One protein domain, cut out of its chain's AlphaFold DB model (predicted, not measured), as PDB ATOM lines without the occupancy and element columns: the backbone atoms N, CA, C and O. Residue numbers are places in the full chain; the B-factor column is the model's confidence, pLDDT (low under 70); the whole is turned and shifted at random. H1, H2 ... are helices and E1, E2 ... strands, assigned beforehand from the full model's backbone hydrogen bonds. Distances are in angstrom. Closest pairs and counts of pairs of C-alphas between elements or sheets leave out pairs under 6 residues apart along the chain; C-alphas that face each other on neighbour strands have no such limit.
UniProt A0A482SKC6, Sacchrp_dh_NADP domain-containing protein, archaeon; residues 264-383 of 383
ATOM      1  N   PRO A 264      24.293 -10.928 -20.302       90.69
ATOM      2  CA  PRO A 264      24.514 -10.949 -18.857       90.69
ATOM      3  C   PRO A 264      25.967 -11.251 -18.493       90.69
ATOM      4  O   PRO A 264      26.526 -10.583 -17.630       90.69
ATOM      5  N   TRP A 265      26.594 -12.205 -19.186       90.75
ATOM      6  CA  TRP A 265      27.990 -12.577 -18.957       90.75
ATOM      7  C   TRP A 265      28.932 -11.426 -19.299       90.75
ATOM      8  O   TRP A 265      29.765 -11.055 -18.478       90.75
ATOM      9  N   ASP A 266      28.774 -10.815 -20.473       93.06
ATOM     10  CA  ASP A 266      29.644  -9.724 -20.910       93.06
ATOM     11  C   ASP A 266      29.517  -8.473 -20.029       93.06
ATOM     12  O   ASP A 266      30.517  -7.924 -19.553       93.06
ATOM     13  N   LEU A 267      28.281  -8.063 -19.728       94.00
ATOM     14  CA  LEU A 267      28.027  -6.914 -18.860       94.00
ATOM     15  C   LEU A 267      28.476  -7.166 -17.419       94.00
ATOM     16  O   LEU A 267      29.026  -6.254 -16.804       94.00
ATOM     17  N   ALA A 268      28.309  -8.380 -16.884       94.88
ATOM     18  CA  ALA A 268      28.779  -8.707 -15.540       94.88
ATOM     19  C   ALA A 268      30.300  -8.551 -15.421       94.88
ATOM     20  O   ALA A 268      30.772  -7.912 -14.482       94.88
ATOM     21  N   VAL A 269      31.078  -9.049 -16.395       95.56
ATOM     22  CA  VAL A 269      32.541  -8.858 -16.385       95.56
ATOM     23  C   VAL A 269      32.904  -7.378 -16.443       95.56
ATOM     24  O   VAL A 269      33.777  -6.926 -15.695       95.56
ATOM     25  N   LEU A 270      32.233  -6.613 -17.310       94.75
ATOM     26  CA  LEU A 270      32.476  -5.182 -17.442       94.75
ATOM     27  C   LEU A 270      32.196  -4.434 -16.129       94.75
ATOM     28  O   LEU A 270      33.020  -3.626 -15.699       94.75
ATOM     29  N   GLU A 271      31.071  -4.709 -15.472       95.62
ATOM     30  CA  GLU A 271      30.709  -4.060 -14.208       95.62
ATOM     31  C   GLU A 271      31.604  -4.507 -13.040       95.62
ATOM     32  O   GLU A 271      32.011  -3.665 -12.232       95.62
ATOM     33  N   CYS A 272      32.014  -5.781 -12.984       95.38
ATOM     34  CA  CYS A 272      33.039  -6.241 -12.042       95.38
ATOM     35  C   CYS A 272      34.351  -5.472 -12.240       95.38
ATOM     36  O   CYS A 272      34.941  -4.989 -11.275       95.38
ATOM     37  N   SER A 273      34.791  -5.311 -13.492       95.44
ATOM     38  CA  SER A 273      36.019  -4.581 -13.800       95.44
ATOM     39  C   SER A 273      35.930  -3.109 -13.396       95.44
ATOM     40  O   SER A 273      36.823  -2.618 -12.708       95.44
ATOM     41  N   LYS A 274      34.831  -2.421 -13.731       95.38
ATOM     42  CA  LYS A 274      34.593  -1.031 -13.306       95.38
ATOM     43  C   LYS A 274      34.583  -0.888 -11.786       95.38
ATOM     44  O   LYS A 274      35.098   0.098 -11.266       95.38
ATOM     45  N   THR A 275      33.990  -1.844 -11.074       96.81
ATOM     46  CA  THR A 275      33.915  -1.820  -9.607       96.81
ATOM     47  C   THR A 275      35.296  -1.970  -8.978       96.81
ATOM     48  O   THR A 275      35.658  -1.168  -8.124       96.81
ATOM     49  N   LEU A 276      36.106  -2.922  -9.451       95.75
ATOM     50  CA  LEU A 276      37.481  -3.097  -8.977       95.75
ATOM     51  C   LEU A 276      38.352  -1.873  -9.284       95.75
ATOM     52  O   LEU A 276      39.064  -1.392  -8.408       95.75
ATOM     53  N   GLN A 277      38.231  -1.301 -10.486       93.81
ATOM     54  CA  GLN A 277      38.992  -0.108 -10.872       93.81
ATOM     55  C   GLN A 277      38.703   1.097  -9.968       93.81
ATOM     56  O   GLN A 277      39.622   1.855  -9.661       93.81
ATOM     57  N   LYS A 278      37.460   1.264  -9.487       95.38
ATOM     58  CA  LYS A 278      37.116   2.314  -8.507       95.38
ATOM     59  C   LYS A 278      37.867   2.157  -7.182       95.38
ATOM     60  O   LYS A 278      38.121   3.159  -6.523       95.38
ATOM     61  N   ASN A 279      38.254   0.934  -6.833       95.31
ATOM     62  CA  ASN A 279      39.033   0.621  -5.635       95.31
ATOM     63  C   ASN A 279      40.551   0.592  -5.902       95.31
ATOM     64  O   ASN A 279      41.319   0.225  -5.019       95.31
ATOM     65  N   GLY A 280      41.005   0.959  -7.108       94.50
ATOM     66  CA  GLY A 280      42.413   0.841  -7.508       94.50
ATOM     67  C   GLY A 280      42.860  -0.599  -7.788       94.50
ATOM     68  O   GLY A 280      44.054  -0.862  -7.914       94.50
ATOM     69  N   GLU A 281      41.915  -1.532  -7.901       95.31
ATOM     70  CA  GLU A 281      42.161  -2.942  -8.180       95.31
ATOM     71  C   GLU A 281      41.943  -3.273  -9.662       95.31
ATOM     72  O   GLU A 281      41.309  -2.538 -10.422       95.31
ATOM     73  N   GLN A 282      42.459  -4.424 -10.091       93.69
ATOM     74  CA  GLN A 282      42.359  -4.879 -11.472       93.69
ATOM     75  C   GLN A 282      41.775  -6.287 -11.553       93.69
ATOM     76  O   GLN A 282      42.224  -7.213 -10.880       93.69
ATOM     77  N   LEU A 283      40.806  -6.464 -12.452       95.12
ATOM     78  CA  LEU A 283      40.212  -7.768 -12.714       95.12
ATOM     79  C   LEU A 283      41.232  -8.708 -13.377       95.12
ATOM     80  O   LEU A 283      41.665  -8.464 -14.502       95.12
ATOM     81  N   ASN A 284      41.571  -9.808 -12.705       94.31
ATOM     82  CA  ASN A 284      42.496 -10.830 -13.216       94.31
ATOM     83  C   ASN A 284      41.787 -12.141 -13.599       94.31
ATOM     84  O   ASN A 284      42.206 -12.856 -14.511       94.31
ATOM     85  N   THR A 285      40.722 -12.512 -12.890       94.56
ATOM     86  CA  THR A 285      39.996 -13.768 -13.119       94.56
ATOM     87  C   THR A 285      38.510 -13.567 -12.891       94.56
ATOM     88  O   THR A 285      38.125 -12.874 -11.955       94.56
ATOM     89  N   VAL A 286      37.696 -14.200 -13.731       93.50
ATOM     90  CA  VAL A 286      36.252 -14.322 -13.548       93.50
ATOM     91  C   VAL A 286      35.844 -15.780 -13.729       93.50
ATOM     92  O   VAL A 286      36.398 -16.471 -14.586       93.50
ATOM     93  N   SER A 287      34.895 -16.223 -12.911       90.06
ATOM     94  CA  SER A 287      34.251 -17.532 -13.002       90.06
ATOM     95  C   SER A 287      32.744 -17.307 -13.028       90.06
ATOM     96  O   SER A 287      32.244 -16.486 -12.256       90.06
ATOM     97  N   PHE A 288      32.029 -18.022 -13.893       87.81
ATOM     98  CA  PHE A 288      30.570 -17.942 -13.974       87.81
ATOM     99  C   PHE A 288      29.927 -19.266 -13.588       87.81
ATOM    100  O   PHE A 288      30.348 -20.328 -14.041       87.81
ATOM    101  N   TYR A 289      28.863 -19.173 -12.800       85.50
ATOM    102  CA  TYR A 289      28.034 -20.300 -12.404       85.50
ATOM    103  C   TYR A 289      26.577 -19.925 -12.641       85.50
ATOM    104  O   TYR A 289      26.186 -18.786 -12.392       85.50
ATOM    105  N   ASP A 290      25.803 -20.877 -13.145       80.25
ATOM    106  CA  ASP A 290      24.368 -20.729 -13.361       80.25
ATOM    107  C   ASP A 290      23.656 -22.001 -12.893       80.25
ATOM    108  O   ASP A 290      24.217 -23.103 -12.951       80.25
ATOM    109  N   GLU A 291      22.430 -21.844 -12.407       79.75
ATOM    110  CA  GLU A 291      21.607 -22.947 -11.928       79.75
ATOM    111  C   GLU A 291      20.778 -23.512 -13.082       79.75
ATOM    112  O   GLU A 291      19.947 -22.834 -13.690       79.75
ATOM    113  N   ILE A 292      20.971 -24.796 -13.390       65.50
ATOM    114  CA  ILE A 292      20.189 -25.467 -14.432       65.50
ATOM    115  C   ILE A 292      18.795 -25.771 -13.880       65.50
ATOM    116  O   ILE A 292      18.561 -26.829 -13.303       65.50
ATOM    117  N   ASN A 293      17.856 -24.853 -14.104       60.88
ATOM    118  CA  ASN A 293      16.454 -25.033 -13.718       60.88
ATOM    119  C   ASN A 293      15.567 -25.571 -14.860       60.88
ATOM    120  O   ASN A 293      14.411 -25.915 -14.628       60.88
ATOM    121  N   THR A 294      16.076 -25.663 -16.099       55.78
ATOM    122  CA  THR A 294      15.313 -26.125 -17.277       55.78
ATOM    123  C   THR A 294      16.195 -26.816 -18.332       55.78
ATOM    124  O   THR A 294      17.410 -26.627 -18.368       55.78
ATOM    125  N   GLY A 295      15.589 -27.649 -19.191       58.44
ATOM    126  CA  GLY A 295      16.275 -28.324 -20.304       58.44
ATOM    127  C   GLY A 295      16.634 -27.380 -21.469       58.44
ATOM    128  O   GLY A 295      16.037 -26.312 -21.602       58.44
ATOM    129  N   PRO A 296      17.593 -27.753 -22.342       57.31
ATOM    130  CA  PRO A 296      18.087 -26.873 -23.401       57.31
ATOM    131  C   PRO A 296      16.992 -26.527 -24.419       57.31
ATOM    132  O   PRO A 296      16.253 -27.397 -24.882       57.31
ATOM    133  N   SER A 297      16.913 -25.253 -24.820       59.44
ATOM    134  CA  SER A 297      15.982 -24.818 -25.869       59.44
ATOM    135  C   SER A 297      16.304 -25.495 -27.213       59.44
ATOM    136  O   SER A 297      17.450 -25.864 -27.481       59.44
ATOM    137  N   GLY A 298      15.321 -25.607 -28.117       58.66
ATOM    138  CA  GLY A 298      15.554 -26.158 -29.462       58.66
ATOM    139  C   GLY A 298      16.636 -25.411 -30.260       58.66
ATOM    140  O   GLY A 298      17.346 -26.020 -31.058       58.66
ATOM    141  N   GLY A 299      16.820 -24.108 -30.002       55.94
ATOM    142  CA  GLY A 299      17.908 -23.313 -30.583       55.94
ATOM    143  C   GLY A 299      19.276 -23.634 -29.973       55.94
ATOM    144  O   GLY A 299      20.269 -23.728 -30.698       55.94
ATOM    145  N   THR A 300      19.322 -23.879 -28.660       59.19
ATOM    146  CA  THR A 300      20.532 -24.321 -27.950       59.19
ATOM    147  C   THR A 300      20.972 -25.688 -28.467       59.19
ATOM    148  O   THR A 300      22.131 -25.848 -28.833       59.19
ATOM    149  N   LEU A 301      20.045 -26.645 -28.609       62.31
ATOM    150  CA  LEU A 301      20.335 -27.964 -29.183       62.31
ATOM    151  C   LEU A 301      20.866 -27.867 -30.614       62.31
ATOM    152  O   LEU A 301      21.878 -28.486 -30.923       62.31
ATOM    153  N   ALA A 302      20.240 -27.065 -31.480       56.88
ATOM    154  CA  ALA A 302      20.727 -26.857 -32.845       56.88
ATOM    155  C   ALA A 302      22.149 -26.270 -32.870       56.88
ATOM    156  O   ALA A 302      22.973 -26.683 -33.684       56.88
ATOM    157  N   THR A 303      22.451 -25.353 -31.948       55.91
ATOM    158  CA  THR A 303      23.792 -24.777 -31.798       55.91
ATOM    159  C   THR A 303      24.792 -25.828 -31.324       55.91
ATOM    160  O   THR A 303      25.859 -25.956 -31.917       55.91
ATOM    161  N   VAL A 304      24.428 -26.648 -30.333       62.38
ATOM    162  CA  VAL A 304      25.242 -27.785 -29.878       62.38
ATOM    163  C   VAL A 304      25.513 -28.755 -31.031       62.38
ATOM    164  O   VAL A 304      26.663 -29.123 -31.254       62.38
ATOM    165  N   PHE A 305      24.495 -29.128 -31.811       59.28
ATOM    166  CA  PHE A 305      24.658 -29.996 -32.982       59.28
ATOM    167  C   PHE A 305      25.553 -29.372 -34.054       59.28
ATOM    168  O   PHE A 305      26.346 -30.083 -34.663       59.28
ATOM    169  N   HIS A 306      25.468 -28.061 -34.273       57.12
ATOM    170  CA  HIS A 306      26.327 -27.351 -35.221       57.12
ATOM    171  C   HIS A 306      27.789 -27.323 -34.760       57.12
ATOM    172  O   HIS A 306      28.689 -27.610 -35.546       57.12
ATOM    173  N   VAL A 307      28.027 -27.057 -33.471       55.06
ATOM    174  CA  VAL A 307      29.368 -27.066 -32.860       55.06
ATOM    175  C   VAL A 307      29.970 -28.477 -32.850       55.06
ATOM    176  O   VAL A 307      31.150 -28.645 -33.151       55.06
ATOM    177  N   LEU A 308      29.174 -29.507 -32.545       54.38
ATOM    178  CA  LEU A 308      29.623 -30.905 -32.529       54.38
ATOM    179  C   LEU A 308      29.760 -31.515 -33.933       54.38
ATOM    180  O   LEU A 308      30.592 -32.405 -34.129       54.38
ATOM    181  N   GLY A 309      28.950 -31.059 -34.891       50.84
ATOM    182  CA  GLY A 309      28.876 -31.583 -36.254       50.84
ATOM    183  C   GLY A 309      30.062 -31.198 -37.138       50.84
ATOM    184  O   GLY A 309      30.374 -31.928 -38.075       50.84
ATOM    185  N   ASP A 310      30.768 -30.110 -36.821       52.31
ATOM    186  CA  ASP A 310      31.945 -29.663 -37.572       52.31
ATOM    187  C   ASP A 310      33.191 -29.560 -36.676       52.31
ATOM    188  O   ASP A 310      33.686 -28.483 -36.332       52.31
ATOM    189  N   ARG A 311      33.746 -30.726 -36.315       47.19
ATOM    190  CA  ARG A 311      34.979 -30.848 -35.508       47.19
ATOM    191  C   ARG A 311      36.206 -30.162 -36.128       47.19
ATOM    192  O   ARG A 311      37.201 -29.976 -35.427       47.19
ATOM    193  N   SER A 312      36.168 -29.798 -37.414       46.75
ATOM    194  CA  SER A 312      37.253 -29.061 -38.073       46.75
ATOM    195  C   SER A 312      37.337 -27.600 -37.602       46.75
ATOM    196  O   SER A 312      38.433 -27.042 -37.547       46.75
ATOM    197  N   ARG A 313      36.217 -27.019 -37.146       49.59
ATOM    198  CA  ARG A 313      36.143 -25.643 -36.619       49.59
ATOM    199  C   ARG A 313      36.707 -25.503 -35.212       49.59
ATOM    200  O   ARG A 313      37.393 -24.531 -34.930       49.59
ATOM    201  N   LEU A 314      36.557 -26.534 -34.375       44.12
ATOM    202  CA  LEU A 314      37.224 -26.611 -33.065       44.12
ATOM    203  C   LEU A 314      38.763 -26.584 -33.177       44.12
ATOM    204  O   LEU A 314      39.447 -26.286 -32.202       44.12
ATOM    205  N   LYS A 315      39.312 -26.908 -34.358       37.47
ATOM    206  CA  LYS A 315      40.753 -26.924 -34.656       37.47
ATOM    207  C   LYS A 315      41.231 -25.747 -35.508       37.47
ATOM    208  O   LYS A 315      42.421 -25.690 -35.820       37.47
ATOM    209  N   ALA A 316      40.354 -24.824 -35.904       43.75
ATOM    210  CA  ALA A 316      40.745 -23.700 -36.742       43.75
ATOM    211  C   ALA A 316      41.606 -22.715 -35.930       43.75
ATOM    212  O   ALA A 316      41.107 -21.814 -35.264       43.75
ATOM    213  N   SER A 317      42.929 -22.893 -35.983       42.44
ATOM    214  CA  SER A 317      43.887 -21.880 -35.541       42.44
ATOM    215  C   SER A 317      43.817 -20.712 -36.518       42.44
ATOM    216  O   SER A 317      44.429 -20.712 -37.588       42.44
ATOM    217  N   LEU A 318      42.985 -19.733 -36.187       49.69
ATOM    218  CA  LEU A 318      42.878 -18.504 -36.947       49.69
ATOM    219  C   LEU A 318      44.106 -17.645 -36.608       49.69
ATOM    220  O   LEU A 318      44.188 -17.069 -35.528       49.69
ATOM    221  N   GLY A 319      45.074 -17.555 -37.527       48.56
ATOM    222  CA  GLY A 319      46.320 -16.782 -37.351       48.56
ATOM    223  C   GLY A 319      46.129 -15.270 -37.120       48.56
ATOM    224  O   GLY A 319      47.084 -14.556 -36.821       48.56
ATOM    225  N   PHE A 320      44.891 -14.785 -37.216       55.00
ATOM    226  CA  PHE A 320      44.450 -13.428 -36.922       55.00
ATOM    227  C   PHE A 320      43.073 -13.503 -36.251       55.00
ATOM    228  O   PHE A 320      42.175 -14.154 -36.789       55.00
ATOM    229  N   ASP A 321      42.914 -12.860 -35.087       68.00
ATOM    230  CA  ASP A 321      41.649 -12.812 -34.344       68.00
ATOM    231  C   ASP A 321      41.006 -11.417 -34.493       68.00
ATOM    232  O   ASP A 321      41.300 -10.510 -33.707       68.00
ATOM    233  N   PRO A 322      40.160 -11.191 -35.517       63.19
ATOM    234  CA  PRO A 322      39.506  -9.901 -35.738       63.19
ATOM    235  C   PRO A 322      38.443  -9.584 -34.684       63.19
ATOM    236  O   PRO A 322      37.964  -8.448 -34.626       63.19
ATOM    237  N   LEU A 323      38.097 -10.541 -33.812       73.25
ATOM    238  CA  LEU A 323      37.278 -10.249 -32.645       73.25
ATOM    239  C   LEU A 323      38.044  -9.416 -31.603       73.25
ATOM    240  O   LEU A 323      37.390  -8.836 -30.743       73.25
ATOM    241  N   LEU A 324      39.375  -9.274 -31.713       73.06
ATOM    242  CA  LEU A 324      40.243  -8.592 -30.734       73.06
ATOM    243  C   LEU A 324      40.864  -7.288 -31.222       73.06
ATOM    244  O   LEU A 324      41.905  -6.863 -30.708       73.06
ATOM    245  N   LYS A 325      40.278  -6.664 -32.240       76.12
ATOM    246  CA  LYS A 325      40.675  -5.304 -32.589       76.12
ATOM    247  C   LYS A 325      40.232  -4.341 -31.483       76.12
ATOM    248  O   LYS A 325      39.133  -4.482 -30.952       76.12
ATOM    249  N   THR A 326      41.081  -3.380 -31.149       81.50
ATOM    250  CA  THR A 326      40.732  -2.214 -30.329       81.50
ATOM    251  C   THR A 326      39.802  -1.283 -31.115       81.50
ATOM    252  O   THR A 326      39.579  -1.460 -32.318       81.50
ATOM    253  N   LEU A 327      39.295  -0.231 -30.467       79.44
ATOM    254  CA  LEU A 327      38.521   0.820 -31.142       79.44
ATOM    255  C   LEU A 327      39.308   1.541 -32.252       79.44
ATOM    256  O   LEU A 327      38.701   1.998 -33.219       79.44
ATOM    257  N   SER A 328      40.644   1.610 -32.153       80.12
ATOM    258  CA  SER A 328      41.510   2.165 -33.206       80.12
ATOM    259  C   SER A 328      41.679   1.224 -34.407       80.12
ATOM    260  O   SER A 328      42.244   1.622 -35.422       80.12
ATOM    261  N   GLY A 329      41.172  -0.011 -34.325       78.62
ATOM    262  CA  GLY A 329      41.349  -1.041 -35.350       78.62
ATOM    263  C   GLY A 329      42.664  -1.819 -35.229       78.62
ATOM    264  O   GLY A 329      42.903  -2.726 -36.029       78.62
ATOM    265  N   GLU A 330      43.491  -1.500 -34.233       82.00
ATOM    266  CA  GLU A 330      44.744  -2.193 -33.936       82.00
ATOM    267  C   GLU A 330      44.496  -3.497 -33.180       82.00
ATOM    268  O   GLU A 330      43.438  -3.717 -32.598       82.00
ATOM    269  N   LYS A 331      45.483  -4.392 -33.160       82.25
ATOM    270  CA  LYS A 331      45.382  -5.629 -32.385       82.25
ATOM    271  C   LYS A 331      45.497  -5.316 -30.893       82.25
ATOM    272  O   LYS A 331      46.478  -4.709 -30.469       82.25
ATOM    273  N   SER A 332      44.543  -5.789 -30.093       83.75
ATOM    274  CA  SER A 332      44.644  -5.690 -28.637       83.75
ATOM    275  C   SER A 332      45.869  -6.448 -28.117       83.75
ATOM    276  O   SER A 332      46.163  -7.570 -28.543       83.75
ATOM    277  N   THR A 333      46.581  -5.831 -27.177       87.25
ATOM    278  CA  THR A 333      47.703  -6.441 -26.450       87.25
ATOM    279  C   THR A 333      47.240  -7.222 -25.219       87.25
ATOM    280  O   THR A 333      48.039  -7.956 -24.628       87.25
ATOM    281  N   ALA A 334      45.958  -7.103 -24.849       86.94
ATOM    282  CA  ALA A 334      45.383  -7.796 -23.711       86.94
ATOM    283  C   ALA A 334      45.444  -9.316 -23.911       86.94
ATOM    284  O   ALA A 334      45.050  -9.866 -24.945       86.94
ATOM    285  N   LYS A 335      45.934 -10.017 -22.892       88.50
ATOM    286  CA  LYS A 335      45.958 -11.478 -22.866       88.50
ATOM    287  C   LYS A 335      44.627 -11.991 -22.335       88.50
ATOM    288  O   LYS A 335      44.127 -11.506 -21.324       88.50
ATOM    289  N   PHE A 336      44.085 -13.013 -22.981       89.31
ATOM    290  CA  PHE A 336      42.868 -13.675 -22.530       89.31
ATOM    291  C   PHE A 336      43.093 -15.178 -22.461       89.31
ATOM    292  O   PHE A 336      43.572 -15.777 -23.424       89.31
ATOM    293  N   ILE A 337      42.786 -15.772 -21.313       90.06
ATOM    294  CA  ILE A 337      42.989 -17.192 -21.047       90.06
ATOM    295  C   ILE A 337      41.630 -17.809 -20.742       90.06
ATOM    296  O   ILE A 337      41.001 -17.440 -19.756       90.06
ATOM    297  N   THR A 338      41.209 -18.779 -21.547       88.62
ATOM    298  CA  THR A 338      39.966 -19.527 -21.330       88.62
ATOM    299  C   THR A 338      40.278 -20.857 -20.644       88.62
ATOM    300  O   THR A 338      41.080 -21.639 -21.154       88.62
ATOM    301  N   LYS A 339      39.663 -21.118 -19.486       87.69
ATOM    302  CA  LYS A 339      39.829 -22.329 -18.665       87.69
ATOM    303  C   LYS A 339      38.473 -22.921 -18.273       87.69
ATOM    304  O   LYS A 339      38.181 -23.059 -17.093       87.69
ATOM    305  N   ILE A 340      37.682 -23.288 -19.274       82.94
ATOM    306  CA  ILE A 340      36.347 -23.852 -19.063       82.94
ATOM    307  C   ILE A 340      36.471 -25.344 -18.705       82.94
ATOM    308  O   ILE A 340      37.075 -26.096 -19.481       82.94
ATOM    309  N   PRO A 341      35.913 -25.802 -17.569       79.94
ATOM    310  CA  PRO A 341      35.840 -27.222 -17.245       79.94
ATOM    311  C   PRO A 341      35.060 -27.976 -18.324       79.94
ATOM    312  O   PRO A 341      33.971 -27.560 -18.701       79.94
ATOM    313  N   MET A 342      35.602 -29.090 -18.820       75.81
ATOM    314  CA  MET A 342      34.937 -29.928 -19.835       75.81
ATOM    315  C   MET A 342      34.266 -31.177 -19.250       75.81
ATOM    316  O   MET A 342      33.662 -31.952 -19.986       75.81
ATOM    317  N   MET A 343      34.394 -31.402 -17.942       78.75
ATOM    318  CA  MET A 343      33.878 -32.581 -17.250       78.75
ATOM    319  C   MET A 343      33.069 -32.166 -16.027       78.75
ATOM    320  O   MET A 343      33.282 -31.084 -15.480       78.75
ATOM    321  N   LEU A 344      32.162 -33.050 -15.603       83.00
ATOM    322  CA  LEU A 344      31.486 -32.936 -14.316       83.00
ATOM    323  C   LEU A 344      32.538 -32.850 -13.202       83.00
ATOM    324  O   LEU A 344      33.493 -33.630 -13.183       83.00
ATOM    325  N   GLY A 345      32.349 -31.931 -12.264       82.94
ATOM    326  CA  GLY A 345      33.240 -31.777 -11.120       82.94
ATOM    327  C   GLY A 345      32.499 -31.248  -9.906       82.94
ATOM    328  O   GLY A 345      31.522 -30.516 -10.038       82.94
ATOM    329  N   TYR A 346      32.955 -31.612  -8.711       86.81
ATOM    330  CA  TYR A 346      32.446 -31.014  -7.481       86.81
ATOM    331  C   TYR A 346      33.151 -29.678  -7.228       86.81
ATOM    332  O   TYR A 346      34.380 -29.631  -7.165       86.81
ATOM    333  N   SER A 347      32.384 -28.597  -7.085       84.56
ATOM    334  CA  SER A 347      32.911 -27.304  -6.655       84.56
ATOM    335  C   SER A 347      32.917 -27.248  -5.132       84.56
ATOM    336  O   SER A 347      31.861 -27.259  -4.502       84.56
ATOM    337  N   SER A 348      34.104 -27.169  -4.526       86.94
ATOM    338  CA  SER A 348      34.243 -26.958  -3.079       86.94
ATOM    339  C   SER A 348      33.779 -25.564  -2.647       86.94
ATOM    340  O   SER A 348      33.276 -25.412  -1.537       86.94
ATOM    341  N   GLU A 349      33.906 -24.570  -3.531       85.56
ATOM    342  CA  GLU A 349      33.465 -23.187  -3.322       85.56
ATOM    343  C   GLU A 349      31.937 -23.100  -3.206       85.56
ATOM    344  O   GLU A 349      31.420 -22.531  -2.248       85.56
ATOM    345  N   HIS A 350      31.214 -23.741  -4.130       84.81
ATOM    346  CA  HIS A 350      29.745 -23.727  -4.155       84.81
ATOM    347  C   HIS A 350      29.099 -24.927  -3.460       84.81
ATOM    348  O   HIS A 350      27.878 -24.999  -3.351       84.81
ATOM    349  N   LYS A 351      29.912 -25.870  -2.973       90.31
ATOM    350  CA  LYS A 351      29.483 -27.105  -2.304       90.31
ATOM    351  C   LYS A 351      28.482 -27.936  -3.121       90.31
ATOM    352  O   LYS A 351      27.646 -28.639  -2.552       90.31
ATOM    353  N   CYS A 352      28.579 -27.897  -4.448       88.12
ATOM    354  CA  CYS A 352      27.669 -28.585  -5.361       88.12
ATOM    355  C   CYS A 352      28.414 -29.225  -6.542       88.12
ATOM    356  O   CYS A 352      29.566 -28.897  -6.836       88.12
ATOM    357  N   PHE A 353      27.751 -30.155  -7.233       85.62
ATOM    358  CA  PHE A 353      28.246 -30.651  -8.513       85.62
ATOM    359  C   PHE A 353      28.008 -29.611  -9.603       85.62
ATOM    360  O   PHE A 353      26.921 -29.060  -9.741       85.62
ATOM    361  N   THR A 354      29.040 -29.389 -10.400       86.81
ATOM    362  CA  THR A 354      29.051 -28.496 -11.551       86.81
ATOM    363  C   THR A 354      29.219 -29.322 -12.815       86.81
ATOM    364  O   THR A 354      29.870 -30.370 -12.821       86.81
ATOM    365  N   THR A 355      28.609 -28.853 -13.893       82.06
ATOM    366  CA  THR A 355      28.684 -29.474 -15.213       82.06
ATOM    367  C   THR A 355      29.170 -28.435 -16.221       82.06
ATOM    368  O   THR A 355      28.876 -27.249 -16.044       82.06
ATOM    369  N   PRO A 356      29.913 -28.832 -17.269       79.69
ATOM    370  CA  PRO A 356      30.250 -27.929 -18.361       79.69
ATOM    371  C   PRO A 356      29.000 -27.282 -18.956       79.69
ATOM    372  O   PRO A 356      28.013 -27.956 -19.263       79.69
ATOM    373  N   PHE A 357      29.083 -25.980 -19.213       78.12
ATOM    374  CA  PHE A 357      28.086 -25.273 -20.000       78.12
ATOM    375  C   PHE A 357      28.557 -25.150 -21.452       78.12
ATOM    376  O   PHE A 357      29.581 -24.530 -21.735       78.12
ATOM    377  N   VAL A 358      27.817 -25.745 -22.393       71.50
ATOM    378  CA  VAL A 358      28.249 -25.870 -23.801       71.50
ATOM    379  C   VAL A 358      28.513 -24.508 -24.457       71.50
ATOM    380  O   VAL A 358      29.442 -24.375 -25.252       71.50
ATOM    381  N   MET A 359      27.744 -23.480 -24.091       75.81
ATOM    382  CA  MET A 359      27.893 -22.132 -24.651       75.81
ATOM    383  C   MET A 359      28.960 -21.286 -23.936       75.81
ATOM    384  O   MET A 359      29.236 -20.170 -24.374       75.81
ATOM    385  N   ALA A 360      29.630 -21.807 -22.899       83.19
ATOM    386  CA  ALA A 360      30.650 -21.061 -22.158       83.19
ATOM    387  C   ALA A 360      31.800 -20.577 -23.057       83.19
ATOM    388  O   ALA A 360      32.358 -19.508 -22.826       83.19
ATOM    389  N   MET A 361      32.138 -21.317 -24.121       83.12
ATOM    390  CA  MET A 361      33.173 -20.892 -25.071       83.12
ATOM    391  C   MET A 361      32.741 -19.672 -25.897       83.12
ATOM    392  O   MET A 361      33.555 -18.793 -26.177       83.12
ATOM    393  N   VAL A 362      31.457 -19.593 -26.257       83.56
ATOM    394  CA  VAL A 362      30.881 -18.433 -26.951       83.56
ATOM    395  C   VAL A 362      30.906 -17.215 -26.028       83.56
ATOM    396  O   VAL A 362      31.384 -16.157 -26.432       83.56
ATOM    397  N   MET A 363      30.485 -17.387 -24.773       87.44
ATOM    398  CA  MET A 363      30.528 -16.342 -23.743       87.44
ATOM    399  C   MET A 363      31.951 -15.840 -23.505       87.44
ATOM    400  O   MET A 363      32.192 -14.636 -23.540       87.44
ATOM    401  N   ALA A 364      32.914 -16.753 -23.355       88.94
ATOM    402  CA  ALA A 364      34.320 -16.404 -23.209       88.94
ATOM    403  C   ALA A 364      34.814 -15.558 -24.391       88.94
ATOM    404  O   ALA A 364      35.506 -14.567 -24.179       88.94
ATOM    405  N   ASN A 365      34.426 -15.890 -25.625       87.62
ATOM    406  CA  ASN A 365      34.777 -15.101 -26.809       87.62
ATOM    407  C   ASN A 365      34.083 -13.728 -26.850       87.62
ATOM    408  O   ASN A 365      34.693 -12.760 -27.310       87.62
ATOM    409  N   CYS A 366      32.851 -13.620 -26.347       89.50
ATOM    410  CA  CYS A 366      32.147 -12.347 -26.189       89.50
ATOM    411  C   CYS A 366      32.892 -11.431 -25.203       89.50
ATOM    412  O   CYS A 366      33.347 -10.353 -25.593       89.50
ATOM    413  N   VAL A 367      33.168 -11.927 -23.990       91.62
ATOM    414  CA  VAL A 367      33.947 -11.209 -22.965       91.62
ATOM    415  C   VAL A 367      35.333 -10.839 -23.485       91.62
ATOM    416  O   VAL A 367      35.816  -9.722 -23.287       91.62
ATOM    417  N   ARG A 368      35.988 -11.763 -24.193       89.62
ATOM    418  CA  ARG A 368      37.302 -11.542 -24.794       89.62
ATOM    419  C   ARG A 368      37.291 -10.356 -25.758       89.62
ATOM    420  O   ARG A 368      38.214  -9.542 -25.713       89.62
ATOM    421  N   ARG A 369      36.257 -10.235 -26.596       88.56
ATOM    422  CA  ARG A 369      36.078  -9.100 -27.513       88.56
ATOM    423  C   ARG A 369      35.843  -7.797 -26.758       88.56
ATOM    424  O   ARG A 369      36.503  -6.807 -27.061       88.56
ATOM    425  N   SER A 370      34.957  -7.790 -25.770       90.88
ATOM    426  CA  SER A 370      34.672  -6.583 -24.989       90.88
ATOM    427  C   SER A 370      35.892  -6.110 -24.201       90.88
ATOM    428  O   SER A 370      36.199  -4.918 -24.216       90.88
ATOM    429  N   ASN A 371      36.670  -7.027 -23.614       91.56
ATOM    430  CA  ASN A 371      37.950  -6.691 -22.991       91.56
ATOM    431  C   ASN A 371      38.965  -6.156 -24.010       91.56
ATOM    432  O   ASN A 371      39.685  -5.214 -23.711       91.56
ATOM    433  N   ALA A 372      39.024  -6.709 -25.222       88.88
ATOM    434  CA  ALA A 372      39.929  -6.211 -26.256       88.88
ATOM    435  C   ALA A 372      39.573  -4.789 -26.726       88.88
ATOM    436  O   ALA A 372      40.473  -3.981 -26.961       88.88
ATOM    437  N   LEU A 373      38.276  -4.482 -26.839       88.25
ATOM    438  CA  LEU A 373      37.773  -3.170 -27.253       88.25
ATOM    439  C   LEU A 373      37.955  -2.102 -26.170       88.25
ATOM    440  O   LEU A 373      38.322  -0.974 -26.488       88.25
ATOM    441  N   LEU A 374      37.686  -2.454 -24.912       89.38
ATOM    442  CA  LEU A 374      37.651  -1.514 -23.786       89.38
ATOM    443  C   LEU A 374      38.922  -1.532 -22.926       89.38
ATOM    444  O   LEU A 374      39.108  -0.642 -22.103       89.38
ATOM    445  N   ASN A 375      39.782  -2.534 -23.108       88.50
ATOM    446  CA  ASN A 375      41.043  -2.741 -22.394       88.50
ATOM    447  C   ASN A 375      40.925  -2.613 -20.864       88.50
ATOM    448  O   ASN A 375      41.781  -2.023 -20.206       88.50
ATOM    449  N   TYR A 376      39.849  -3.156 -20.288       90.12
ATOM    450  CA  TYR A 376      39.584  -3.046 -18.853       90.12
ATOM    451  C   TYR A 376      40.413  -4.036 -18.006       90.12
ATOM    452  O   TYR A 376      40.515  -3.880 -16.787       90.12
ATOM    453  N   SER A 377      41.053  -5.025 -18.645       91.62
ATOM    454  CA  SER A 377      42.083  -5.885 -18.055       91.62
ATOM    455  C   SER A 377      43.182  -6.258 -19.072       91.62
ATOM    456  O   SER A 377      42.880  -6.804 -20.136       91.62
ATOM    457  N   PRO A 378      44.477  -6.063 -18.748       90.56
ATOM    458  CA  PRO A 378      45.597  -6.449 -19.608       90.56
ATOM    459  C   PRO A 378      45.814  -7.969 -19.640       90.56
ATOM    460  O   PRO A 378      46.471  -8.489 -20.546       90.56
ATOM    461  N   LYS A 379      45.286  -8.698 -18.649       92.44
ATOM    462  CA  LYS A 379      45.324 -10.157 -18.576       92.44
ATOM    463  C   LYS A 379      44.093 -10.662 -17.831       92.44
ATOM    464  O   LYS A 379      44.043 -10.595 -16.607       92.44
ATOM    465  N   LEU A 380      43.150 -11.236 -18.570       93.50
ATOM    466  CA  LEU A 380      41.922 -11.796 -18.015       93.50
ATOM    467  C   LEU A 380      41.900 -13.317 -18.176       93.50
ATOM    468  O   LEU A 380      42.124 -13.847 -19.265       93.50
ATOM    469  N   THR A 381      41.623 -14.024 -17.084       93.81
ATOM    470  CA  THR A 381      41.335 -15.460 -17.103       93.81
ATOM    471  C   THR A 381      39.835 -15.678 -16.942       93.81
ATOM    472  O   THR A 381      39.281 -15.331 -15.905       93.81
ATOM    473  N   TYR A 382      39.194 -16.267 -17.946       91.12
ATOM    474  CA  TYR A 382      37.799 -16.697 -17.900       91.12
ATOM    475  C   TYR A 382      37.754 -18.185 -17.561       91.12
ATOM    476  O   TYR A 382      38.357 -18.988 -18.281       91.12
ATOM    477  N   LYS A 383      37.098 -18.542 -16.459       87.44
ATOM    478  CA  LYS A 383      36.972 -19.917 -15.967       87.44
ATOM    479  C   LYS A 383      35.546 -20.423 -16.111       87.44
ATOM    480  O   LYS A 383      34.618 -19.654 -15.774       87.44
TER     481      LYS A 383
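What this domain is: This is residues 264 to 383 of the 383 residues of the protein "Sacchrp_dh_NADP domain-containing protein" of archaeon (UniProt A0A482SKC6). A small core is made of helix H3 packed over one face of a short parallel ribbon of strands E1 and E4, with H1 packed slantwise on H3 by its residues 265 to 270; the short hairpin E2 and E3 lies off one end of this core, and H2 lies away from it between two long links. Residues 285 to 286 pair with residues 381 to 382 of E4 and extend the ribbon, while residues 308 to 319 stand free. The printed part has 120 residues, with three named helices and four named strands in the order H1, H2, E1, E2, E3, H3, E4; E1 and E4 form a parallel sheet of two, E2 and E3 an antiparallel one. The class is mixed, helices and strands, with under half of the residues in named elements. The whole is only just compact, close to loose, with a radius of gyration of the C-alphas of 15.9 A and spans of 39 by 37 by 21 A.

Where its parts are: H1, residues 264 to 278, begins at C-alpha 264 (24.514, -10.949, -18.857) and is 21.0 A long from first to last C-alpha. H2 is residues 298 to 309, 15.9 A. E1 is residues 335 to 338, 10.2 A. E2, residues 345 to 347, and E3, residues 352 to 354, follow. H3, residues 360 to 374, begins at C-alpha 360 (30.650, -21.061, -22.158) and is 20.8 A long. E4, residues 379 to 382, is 10.0 A long and ends at C-alpha 382 (37.799, -16.697, -17.900).

How they stand to each other: H1 touches H3 with residues 265 to 270 alone, the closest C-alphas being those of Asp 266 and Val 367, 5.0 A apart. They run the same way at a steep tilt of 42 degrees. H2 touches no helix. E1 and E4 are parallel, at 13 degrees, with N 382 and O 337 within hydrogen-bond range at 2.8 A. E2 and E3 form a hairpin, antiparallel at 134 degrees, with N 354 and O 345 at 2.7 A. The closest C-alphas of H3 and E1 are those of Arg 368 and Phe 336, 6.4 A apart; those of H3 and E4 are Ala 364 and Tyr 382, also 6.4 A. H1, H2 and H3 have every O i to N i+4 pair within range.

The domain as a whole: The C-alphas farthest apart, those of Asn 279 and Gly 309, are 45.6 A apart. The printed part has no cut. The links H1 to H2, 19 residues, and H2 to E1, 25 residues, are long. Mean pLDDT of the printed part is 79.1; residues 292 to 322 are under 70.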